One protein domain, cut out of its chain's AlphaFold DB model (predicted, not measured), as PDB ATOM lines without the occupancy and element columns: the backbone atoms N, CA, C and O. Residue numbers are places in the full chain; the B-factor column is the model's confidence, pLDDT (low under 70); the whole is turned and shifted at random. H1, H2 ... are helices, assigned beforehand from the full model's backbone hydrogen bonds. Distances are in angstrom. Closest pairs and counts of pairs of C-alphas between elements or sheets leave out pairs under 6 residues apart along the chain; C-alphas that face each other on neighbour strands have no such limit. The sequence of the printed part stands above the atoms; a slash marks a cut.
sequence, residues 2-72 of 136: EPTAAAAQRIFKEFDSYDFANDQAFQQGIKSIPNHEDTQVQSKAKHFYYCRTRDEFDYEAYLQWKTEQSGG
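This is residues 2 to 72 of the 136 residues of an uncharacterized protein of Linderina pennispora (UniProt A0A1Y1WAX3). Four short helices make a loosely joined row of three stations: H2 at one end, the longest helix H3 in the middle, and at the other end H1 and H4, which cross each other nearly at right angles. H2 packs on H3, while H1 and H4 come near H3 and near each other through few contacts; the stretch of residues 17 to 23 spans from the H1 end to the H2 end. The printed part has 71 residues with four named helices, H1, H2, H3 and H4 along the chain, and no named strand; its class is all helix. It is only just compact, close to loose, with a radius of gyration of the C-alphas of 12.9 A and spans of 34 by 26 by 20 A.

H1, residues 5 to 16, and H4, residues 59 to 69, are close but not clearly touching; their closest C-alphas, those of Phe 12 and Tyr 62, are 6.2 A apart. Their lines are about perpendicular, at 87 degrees. H1 is also close to but not clearly touching H3, residues 39 to 53, with the C-alphas of Phe 15 and Tyr 50 closest at 7.3 A. H1 and H3 run opposite ways at a steep tilt of 67 degrees. H2, residues 24 to 30, touches H3, and the closest C-alphas, those of Ile 30 and Ala 45, are 7.0 A apart. H2 and H3 run opposite ways at a steep tilt of 49 degrees. H3 and H4 are close but not clearly touching, with the C-alphas of His 47 and Tyr 59 closest at 7.0 A; they run opposite ways at a steep tilt of 66 degrees. H2 is apart from H1 and from H4. In H2, H3 and H4 every O i to N i+4 pair is within hydrogen-bond range; in H1, 7 of 8 are.

H1 begins at C-alpha 5, (42.474, -49.165, -26.691), and measures 16.8 A from first to last C-alpha. H2 has seven residues. H3, the longest helix, measures 21.2 A and begins at C-alpha 39, (29.785, -30.013, -13.368). H4 measures 15.3 A and ends at C-alpha 69, (36.664, -48.330, -13.106).

The two C-alphas farthest apart, those of Ser 32 and Gly 71, are 35.4 A apart. The printed part has no cut. The link from H3 to H4 is tight; those from H1 to H2 and from H2 to H3 are short. The mean pLDDT of the printed part is 87.6, and residues 2 to 4 and 70 to 72 are under 70.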
ATOM      1  N   GLU A   2      43.448 -45.358 -35.798       48.97
ATOM      2  CA  GLU A   2      42.691 -45.497 -34.550       48.97
ATOM      3  C   GLU A   2      43.692 -45.700 -33.396       48.97
ATOM      4  O   GLU A   2      44.554 -46.584 -33.507       48.97
ATOM      5  N   PRO A   3      43.653 -44.908 -32.312       56.03
ATOM      6  CA  PRO A   3      44.471 -45.195 -31.146       56.03
ATOM      7  C   PRO A   3      44.046 -46.555 -30.583       56.03
ATOM      8  O   PRO A   3      42.884 -46.789 -30.269       56.03
ATOM      9  N   THR A   4      44.991 -47.488 -30.459       69.19
ATOM     10  CA  THR A   4      44.738 -48.782 -29.809       69.19
ATOM     11  C   THR A   4      44.165 -48.557 -28.405       69.19
ATOM     12  O   THR A   4      44.668 -47.687 -27.695       69.19
ATOM     13  N   ALA A   5      43.180 -49.351 -27.970       72.44
ATOM     14  CA  ALA A   5      42.474 -49.165 -26.691       72.44
ATOM     15  C   ALA A   5      43.405 -48.969 -25.471       72.44
ATOM     16  O   ALA A   5      43.126 -48.166 -24.583       72.44
ATOM     17  N   ALA A   6      44.563 -49.637 -25.454       78.38
ATOM     18  CA  ALA A   6      45.568 -49.483 -24.400       78.38
ATOM     19  C   ALA A   6      46.228 -48.088 -24.365       78.38
ATOM     20  O   ALA A   6      46.604 -47.613 -23.295       78.38
ATOM     21  N   ALA A   7      46.379 -47.423 -25.513       81.75
ATOM     22  CA  ALA A   7      46.901 -46.061 -25.592       81.75
ATOM     23  C   ALA A   7      45.881 -45.047 -25.050       81.75
ATOM     24  O   ALA A   7      46.250 -44.197 -24.244       81.75
ATOM     25  N   ALA A   8      44.597 -45.203 -25.393       84.62
ATOM     26  CA  ALA A   8      43.519 -44.352 -24.884       84.62
ATOM     27  C   ALA A   8      43.428 -44.397 -23.348       84.62
ATOM     28  O   ALA A   8      43.400 -43.360 -22.692       84.62
ATOM     29  N   GLN A   9      43.524 -45.591 -22.750       88.12
ATOM     30  CA  GLN A   9      43.526 -45.746 -21.288       88.12
ATOM     31  C   GLN A   9      44.688 -45.023 -20.589       88.12
ATOM     32  O   GLN A   9      44.552 -44.617 -19.434       88.12
ATOM     33  N   ARG A  10      45.845 -44.872 -21.248       90.56
ATOM     34  CA  ARG A  10      46.973 -44.108 -20.688       90.56
ATOM     35  C   ARG A  10      46.645 -42.618 -20.657       90.56
ATOM     36  O   ARG A  10      46.829 -42.004 -19.612       90.56
ATOM     37  N   ILE A  11      46.087 -42.094 -21.749       91.38
ATOM     38  CA  ILE A  11      45.646 -40.696 -21.853       91.38
ATOM     39  C   ILE A  11      44.570 -40.402 -20.802       91.38
ATOM     40  O   ILE A  11      44.642 -39.388 -20.120       91.38
ATOM     41  N   PHE A  12      43.619 -41.317 -20.592       92.50
ATOM     42  CA  PHE A  12      42.564 -41.155 -19.585       92.50
ATOM     43  C   PHE A  12      43.115 -41.029 -18.162       92.50
ATOM     44  O   PHE A  12      42.687 -40.158 -17.409       92.50
ATOM     45  N   LYS A  13      44.091 -41.869 -17.797       91.38
ATOM     46  CA  LYS A  13      44.764 -41.788 -16.491       91.38
ATOM     47  C   LYS A  13      45.547 -40.491 -16.343       91.38
ATOM     48  O   LYS A  13      45.530 -39.885 -15.277       91.38
ATOM     49  N   GLU A  14      46.223 -40.070 -17.406       93.06
ATOM     50  CA  GLU A  14      46.990 -38.831 -17.400       93.06
ATOM     51  C   GLU A  14      46.082 -37.602 -17.279       93.06
ATOM     52  O   GLU A  14      46.369 -36.710 -16.483       93.06
ATOM     53  N   PHE A  15      44.953 -37.597 -17.991       93.56
ATOM     54  CA  PHE A  15      43.896 -36.597 -17.871       93.56
ATOM     55  C   PHE A  15      43.339 -36.514 -16.443       93.56
ATOM     56  O   PHE A  15      43.220 -35.417 -15.907       93.56
ATOM     57  N   ASP A  16      43.044 -37.649 -15.800       91.19
ATOM     58  CA  ASP A  16      42.509 -37.676 -14.428       91.19
ATOM     59  C   ASP A  16      43.545 -37.205 -13.388       91.19
ATOM     60  O   ASP A  16      43.199 -36.565 -12.399       91.19
ATOM     61  N   SER A  17      44.832 -37.460 -13.648       92.50
ATOM     62  CA  SER A  17      45.945 -37.003 -12.804       92.50
ATOM     63  C   SER A  17      46.330 -35.531 -13.002       92.50
ATOM     64  O   SER A  17      47.170 -35.010 -12.267       92.50
ATOM     65  N   TYR A  18      45.767 -34.864 -14.013       92.69
ATOM     66  CA  TYR A  18      46.152 -33.508 -14.375       92.69
ATOM     67  C   TYR A  18      45.592 -32.470 -13.394       92.69
ATOM     68  O   TYR A  18      44.397 -32.432 -13.095       92.69
ATOM     69  N   ASP A  19      46.458 -31.568 -12.935       94.94
ATOM     70  CA  ASP A  19      46.106 -30.547 -11.951       94.94
ATOM     71  C   ASP A  19      45.487 -29.299 -12.602       94.94
ATOM     72  O   ASP A  19      46.117 -28.253 -12.769       94.94
ATOM     73  N   PHE A  20      44.205 -29.404 -12.955       93.38
ATOM     74  CA  PHE A  20      43.428 -28.279 -13.482       93.38
ATOM     75  C   PHE A  20      43.223 -27.147 -12.461       93.38
ATOM     76  O   PHE A  20      42.833 -26.046 -12.851       93.38
ATOM     77  N   ALA A  21      43.419 -27.394 -11.160       92.75
ATOM     78  CA  ALA A  21      43.183 -26.393 -10.121       92.75
ATOM     79  C   ALA A  21      44.312 -25.355 -10.078       92.75
ATOM     80  O   ALA A  21      44.038 -24.166  -9.920       92.75
ATOM     81  N   ASN A  22      45.557 -25.796 -10.276       94.19
ATOM     82  CA  ASN A  22      46.725 -24.915 -10.279       94.19
ATOM     83  C   ASN A  22      47.092 -24.353 -11.666       94.19
ATOM     84  O   ASN A  22      47.911 -23.436 -11.748       94.19
ATOM     85  N   ASP A  23      46.481 -24.829 -12.758       94.81
ATOM     86  CA  ASP A  23      46.691 -24.245 -14.089       94.81
ATOM     87  C   ASP A  23      45.972 -22.891 -14.237       94.81
ATOM     88  O   ASP A  23      44.759 -22.800 -14.445       94.81
ATOM     89  N   GLN A  24      46.752 -21.810 -14.196       95.50
ATOM     90  CA  GLN A  24      46.237 -20.450 -14.314       95.50
ATOM     91  C   GLN A  24      45.576 -20.156 -15.674       95.50
ATOM     92  O   GLN A  24      44.591 -19.416 -15.710       95.50
ATOM     93  N   ALA A  25      46.081 -20.706 -16.780       94.06
ATOM     94  CA  ALA A  25      45.518 -20.461 -18.108       94.06
ATOM     95  C   ALA A  25      44.130 -21.102 -18.233       94.06
ATOM     96  O   ALA A  25      43.187 -20.459 -18.706       94.06
ATOM     97  N   PHE A  26      43.976 -22.323 -17.717       95.00
ATOM     98  CA  PHE A  26      42.677 -22.986 -17.634       95.00
ATOM     99  C   PHE A  26      41.699 -22.224 -16.726       95.00
ATOM    100  O   PHE A  26      40.573 -21.930 -17.133       95.00
ATOM    101  N   GLN A  27      42.136 -21.837 -15.523       95.12
ATOM    102  CA  GLN A  27      41.303 -21.121 -14.547       95.12
ATOM    103  C   GLN A  27      40.839 -19.745 -15.040       95.12
ATOM    104  O   GLN A  27      39.735 -19.298 -14.727       95.12
ATOM    105  N   GLN A  28      41.663 -19.045 -15.818       94.88
ATOM    106  CA  GLN A  28      41.247 -17.802 -16.466       94.88
ATOM    107  C   GLN A  28      40.239 -18.067 -17.591       94.88
ATOM    108  O   GLN A  28      39.250 -17.343 -17.713       94.88
ATOM    109  N   GLY A  29      40.455 -19.128 -18.374       93.69
ATOM    110  CA  GLY A  29      39.557 -19.530 -19.452       93.69
ATOM    111  C   GLY A  29      38.162 -19.916 -18.959       93.69
ATOM    112  O   GLY A  29      37.170 -19.427 -19.499       93.69
ATOM    113  N   ILE A  30      38.066 -20.727 -17.900       95.00
ATOM    114  CA  ILE A  30      36.780 -21.257 -17.421       95.00
ATOM    115  C   ILE A  30      35.834 -20.153 -16.929       95.00
ATOM    116  O   ILE A  30      34.629 -20.233 -17.150       95.00
ATOM    117  N   LYS A  31      36.375 -19.061 -16.370       93.94
ATOM    118  CA  LYS A  31      35.599 -17.890 -15.920       93.94
ATOM    119  C   LYS A  31      34.891 -17.151 -17.056       93.94
ATOM    120  O   LYS A  31      33.943 -16.415 -16.803       93.94
ATOM    121  N   SER A  32      35.348 -17.334 -18.294       95.06
ATOM    122  CA  SER A  32      34.721 -16.738 -19.480       95.06
ATOM    123  C   SER A  32      33.543 -17.567 -20.004       95.06
ATOM    124  O   SER A  32      32.814 -17.109 -20.882       95.06
ATOM    125  N   ILE A  33      33.346 -18.786 -19.488       94.38
ATOM    126  CA  ILE A  33      32.297 -19.701 -19.936       94.38
ATOM    127  C   ILE A  33      31.006 -19.437 -19.132       94.38
ATOM    128  O   ILE A  33      31.034 -19.407 -17.896       94.38
ATOM    129  N   PRO A  34      29.848 -19.259 -19.797       94.69
ATOM    130  CA  PRO A  34      28.558 -19.180 -19.118       94.69
ATOM    131  C   PRO A  34      28.254 -20.476 -18.362       94.69
ATOM    132  O   PRO A  34      28.485 -21.563 -18.886       94.69
ATOM    133  N   ASN A  35      27.686 -20.369 -17.158       92.81
ATOM    134  CA  ASN A  35      27.338 -21.528 -16.326       92.81
ATOM    135  C   ASN A  35      28.545 -22.431 -15.977       92.81
ATOM    136  O   ASN A  35      28.405 -23.645 -15.875       92.81
ATOM    137  N   HIS A  36      29.738 -21.849 -15.800       88.50
ATOM    138  CA  HIS A  36      30.965 -22.585 -15.465       88.50
ATOM    139  C   HIS A  36      30.930 -23.314 -14.116       88.50
ATOM    140  O   HIS A  36      31.780 -24.158 -13.870       88.50
ATOM    141  N   GLU A  37      29.966 -23.019 -13.248       88.94
ATOM    142  CA  GLU A  37      29.763 -23.747 -11.989       88.94
ATOM    143  C   GLU A  37      29.154 -25.142 -12.215       88.94
ATOM    144  O   GLU A  37      29.262 -26.014 -11.357       88.94
ATOM    145  N   ASP A  38      28.538 -25.381 -13.378       91.56
ATOM    146  CA  ASP A  38      27.937 -26.669 -13.707       91.56
ATOM    147  C   ASP A  38      28.996 -27.749 -13.966       91.56
ATOM    148  O   ASP A  38      29.912 -27.591 -14.780       91.56
ATOM    149  N   THR A  39      28.836 -28.896 -13.308       88.44
ATOM    150  CA  THR A  39      29.785 -30.013 -13.368       88.44
ATOM    151  C   THR A  39      29.992 -30.541 -14.792       88.44
ATOM    152  O   THR A  39      31.116 -30.918 -15.145       88.44
ATOM    153  N   GLN A  40      28.953 -30.564 -15.638       88.06
ATOM    154  CA  GLN A  40      29.089 -31.017 -17.025       88.06
ATOM    155  C   GLN A  40      29.855 -29.994 -17.859       88.06
ATOM    156  O   GLN A  40      30.740 -30.375 -18.628       88.06
ATOM    157  N   VAL A  41      29.556 -28.702 -17.688       91.69
ATOM    158  CA  VAL A  41      30.276 -27.613 -18.366       91.69
ATOM    159  C   VAL A  41      31.757 -27.637 -17.991       91.69
ATOM    160  O   VAL A  41      32.608 -27.608 -18.882       91.69
ATOM    161  N   GLN A  42      32.084 -27.789 -16.704       92.75
ATOM    162  CA  GLN A  42      33.475 -27.915 -16.260       92.75
ATOM    163  C   GLN A  42      34.166 -29.137 -16.858       92.75
ATOM    164  O   GLN A  42      35.301 -29.039 -17.320       92.75
ATOM    165  N   SER A  43      33.498 -30.292 -16.868       91.81
ATOM    166  CA  SER A  43      34.084 -31.530 -17.391       91.81
ATOM    167  C   SER A  43      34.380 -31.427 -18.890       91.81
ATOM    168  O   SER A  43      35.466 -31.805 -19.332       91.81
ATOM    169  N   LYS A  44      33.465 -30.823 -19.660       91.69
ATOM    170  CA  LYS A  44      33.666 -30.538 -21.088       91.69
ATOM    171  C   LYS A  44      34.785 -29.524 -21.324       91.69
ATOM    172  O   LYS A  44      35.599 -29.723 -22.222       91.69
ATOM    173  N   ALA A  45      34.869 -28.472 -20.509       95.00
ATOM    174  CA  ALA A  45      35.937 -27.479 -20.607       95.00
ATOM    175  C   ALA A  45      37.319 -28.093 -20.327       95.00
ATOM    176  O   ALA A  45      38.261 -27.831 -21.075       95.00
ATOM    177  N   LYS A  46      37.438 -28.946 -19.296       94.38
ATOM    178  CA  LYS A  46      38.675 -29.688 -18.986       94.38
ATOM    179  C   LYS A  46      39.112 -30.545 -20.169       94.38
ATOM    180  O   LYS A  46      40.264 -30.465 -20.588       94.38
ATOM    181  N   HIS A  47      38.185 -31.322 -20.731       93.81
ATOM    182  CA  HIS A  47      38.446 -32.165 -21.895       93.81
ATOM    183  C   HIS A  47      38.920 -31.346 -23.105       93.81
ATOM    184  O   HIS A  47      39.966 -31.647 -23.677       93.81
ATOM    185  N   PHE A  48      38.198 -30.274 -23.447       94.44
ATOM    186  CA  PHE A  48      38.559 -29.396 -24.561       94.44
ATOM    187  C   PHE A  48      39.954 -28.783 -24.382       94.44
ATOM    188  O   PHE A  48      40.769 -28.811 -25.303       94.44
ATOM    189  N   TYR A  49      40.249 -28.256 -23.191       94.75
ATOM    190  CA  TYR A  49      41.550 -27.663 -22.885       94.75
ATOM    191  C   TYR A  49      42.690 -28.683 -22.981       94.75
ATOM    192  O   TYR A  49      43.741 -28.394 -23.558       94.75
ATOM    193  N   TYR A  50      42.477 -29.893 -22.464       93.62
ATOM    194  CA  TYR A  50      43.470 -30.960 -22.532       93.62
ATOM    195  C   TYR A  50      43.741 -31.393 -23.978       93.62
ATOM    196  O   TYR A  50      44.896 -31.420 -24.399       93.62
ATOM    197  N   CYS A  51      42.689 -31.617 -24.774       92.38
ATOM    198  CA  CYS A  51      42.830 -31.957 -26.196       92.38
ATOM    199  C   CYS A  51      43.536 -30.855 -26.985       92.38
ATOM    200  O   CYS A  51      44.252 -31.119 -27.947       92.38
ATOM    201  N   ARG A  52      43.359 -29.594 -26.575       91.56
ATOM    202  CA  ARG A  52      44.011 -28.457 -27.220       91.56
ATOM    203  C   ARG A  52      45.510 -28.373 -26.934       91.56
ATOM    204  O   ARG A  52      46.236 -27.815 -27.756       91.56
ATOM    205  N   THR A  53      45.952 -28.843 -25.769       88.25
ATOM    206  CA  THR A  53      47.319 -28.642 -25.264       88.25
ATOM    207  C   THR A  53      48.205 -29.874 -25.387       88.25
ATOM    208  O   THR A  53      49.424 -29.722 -25.457       88.25
ATOM    209  N   ARG A  54      47.619 -31.074 -25.405       86.56
ATOM    210  CA  ARG A  54      48.349 -32.342 -25.416       86.56
ATOM    211  C   ARG A  54      47.900 -33.244 -26.556       86.56
ATOM    212  O   ARG A  54      48.402 -33.097 -27.665       86.56
ATOM    213  N   ASP A  55      46.950 -34.127 -26.268       84.44
ATOM    214  CA  ASP A  55      46.498 -35.194 -27.151       84.44
ATOM    215  C   ASP A  55      44.973 -35.218 -27.206       84.44
ATOM    216  O   ASP A  55      44.289 -35.080 -26.186       84.44
ATOM    217  N   GLU A  56      44.448 -35.404 -28.413       89.12
ATOM    218  CA  GLU A  56      43.024 -35.598 -28.646       89.12
ATOM    219  C   GLU A  56      42.591 -37.007 -28.226       89.12
ATOM    220  O   GLU A  56      43.283 -37.999 -28.465       89.12
ATOM    221  N   PHE A  57      41.434 -37.103 -27.581       90.69
ATOM    222  CA  PHE A  57      40.825 -38.378 -27.219       90.69
ATOM    223  C   PHE A  57      39.304 -38.275 -27.260       90.69
ATOM    224  O   PHE A  57      38.750 -37.180 -27.309       90.69
ATOM    225  N   ASP A  58      38.615 -39.413 -27.241       90.31
ATOM    226  CA  ASP A  58      37.155 -39.438 -27.214       90.31
ATOM    227  C   ASP A  58      36.633 -39.270 -25.775       90.31
ATOM    228  O   ASP A  58      36.970 -40.047 -24.873       90.31
ATOM    229  N   TYR A  59      35.824 -38.232 -25.553       88.94
ATOM    230  CA  TYR A  59      35.258 -37.936 -24.238       88.94
ATOM    231  C   TYR A  59      34.234 -38.980 -23.773       88.94
ATOM    232  O   TYR A  59      34.186 -39.297 -22.584       88.94
ATOM    233  N   GLU A  60      33.433 -39.542 -24.680       88.31
ATOM    234  CA  GLU A  60      32.453 -40.578 -24.345       88.31
ATOM    235  C   GLU A  60      33.148 -41.886 -23.961       88.31
ATOM    236  O   GLU A  60      32.775 -42.512 -22.966       88.31
ATOM    237  N   ALA A  61      34.224 -42.251 -24.663       89.12
ATOM    238  CA  ALA A  61      35.048 -43.405 -24.304       89.12
ATOM    239  C   ALA A  61      35.684 -43.258 -22.905       89.12
ATOM    240  O   ALA A  61      35.758 -44.227 -22.146       89.12
ATOM    241  N   TYR A  62      36.100 -42.042 -22.526       89.44
ATOM    242  CA  TYR A  62      36.579 -41.755 -21.168       89.44
ATOM    243  C   TYR A  62      35.478 -41.945 -20.113       89.44
ATOM    244  O   TYR A  62      35.741 -42.519 -19.055       89.44
ATOM    245  N   LEU A  63      34.246 -41.496 -20.386       87.81
ATOM    246  CA  LEU A  63      33.120 -41.680 -19.465       87.81
ATOM    247  C   LEU A  63      32.808 -43.165 -19.244       87.81
ATOM    248  O   LEU A  63      32.665 -43.581 -18.095       87.81
ATOM    249  N   GLN A  64      32.781 -43.965 -20.314       87.62
ATOM    250  CA  GLN A  64      32.584 -45.417 -20.230       87.62
ATOM    251  C   GLN A  64      33.668 -46.072 -19.367       87.62
ATOM    252  O   GLN A  64      33.364 -46.728 -18.368       87.62
ATOM    253  N   TRP A  65      34.939 -45.786 -19.648       89.31
ATOM    254  CA  TRP A  65      36.058 -46.288 -18.850       89.31
ATOM    255  C   TRP A  65      35.977 -45.872 -17.372       89.31
ATOM    256  O   TRP A  65      36.313 -46.649 -16.477       89.31
ATOM    257  N   LYS A  66      35.495 -44.656 -17.083       87.06
ATOM    258  CA  LYS A  66      35.311 -44.174 -15.709       87.06
ATOM    259  C   LYS A  66      34.204 -44.940 -14.980       87.06
ATOM    260  O   LYS A  66      34.357 -45.236 -13.794       87.06
ATOM    261  N   THR A  67      33.121 -45.293 -15.674       83.19
ATOM    262  CA  THR A  67      32.052 -46.135 -15.110       83.19
ATOM    263  C   THR A  67      32.520 -47.565 -14.845       83.19
ATOM    264  O   THR A  67      32.239 -48.104 -13.778       83.19
ATOM    265  N   GLU A  68      33.321 -48.142 -15.743       83.50
ATOM    266  CA  GLU A  68      33.922 -49.471 -15.570       83.50
ATOM    267  C   GLU A  68      34.905 -49.504 -14.387       83.50
ATOM    268  O   GLU A  68      34.887 -50.437 -13.586       83.50
ATOM    269  N   GLN A  69      35.726 -48.459 -14.227       75.19
ATOM    270  CA  GLN A  69      36.664 -48.330 -13.106       75.19
ATOM    271  C   GLN A  69      35.993 -48.131 -11.747       75.19
ATOM    272  O   GLN A  69      36.561 -48.511 -10.726       75.19
ATOM    273  N   SER A  70      34.803 -47.534 -11.724       68.38
ATOM    274  CA  SER A  70      34.062 -47.285 -10.484       68.38
ATOM    275  C   SER A  70      33.313 -48.528  -9.981       68.38
ATOM    276  O   SER A  70      32.632 -48.442  -8.964       68.38
ATOM    277  N   GLY A  71      33.444 -49.675 -10.663       52.69
ATOM    278  CA  GLY A  71      32.688 -50.887 -10.361       52.69
ATOM    279  C   GLY A  71      31.226 -50.706 -10.749       52.69
ATOM    280  O   GLY A  71      30.375 -50.482  -9.896       52.69
ATOM    281  N   GLY A  72      30.937 -50.756 -12.049       46.66
ATOM    282  CA  GLY A  72      29.570 -50.708 -12.553       46.66
ATOM    283  C   GLY A  72      28.741 -51.884 -12.037       46.66
ATOM    284  O   GLY A  72      28.774 -52.972 -12.605       46.66
TER     285      GLY A  72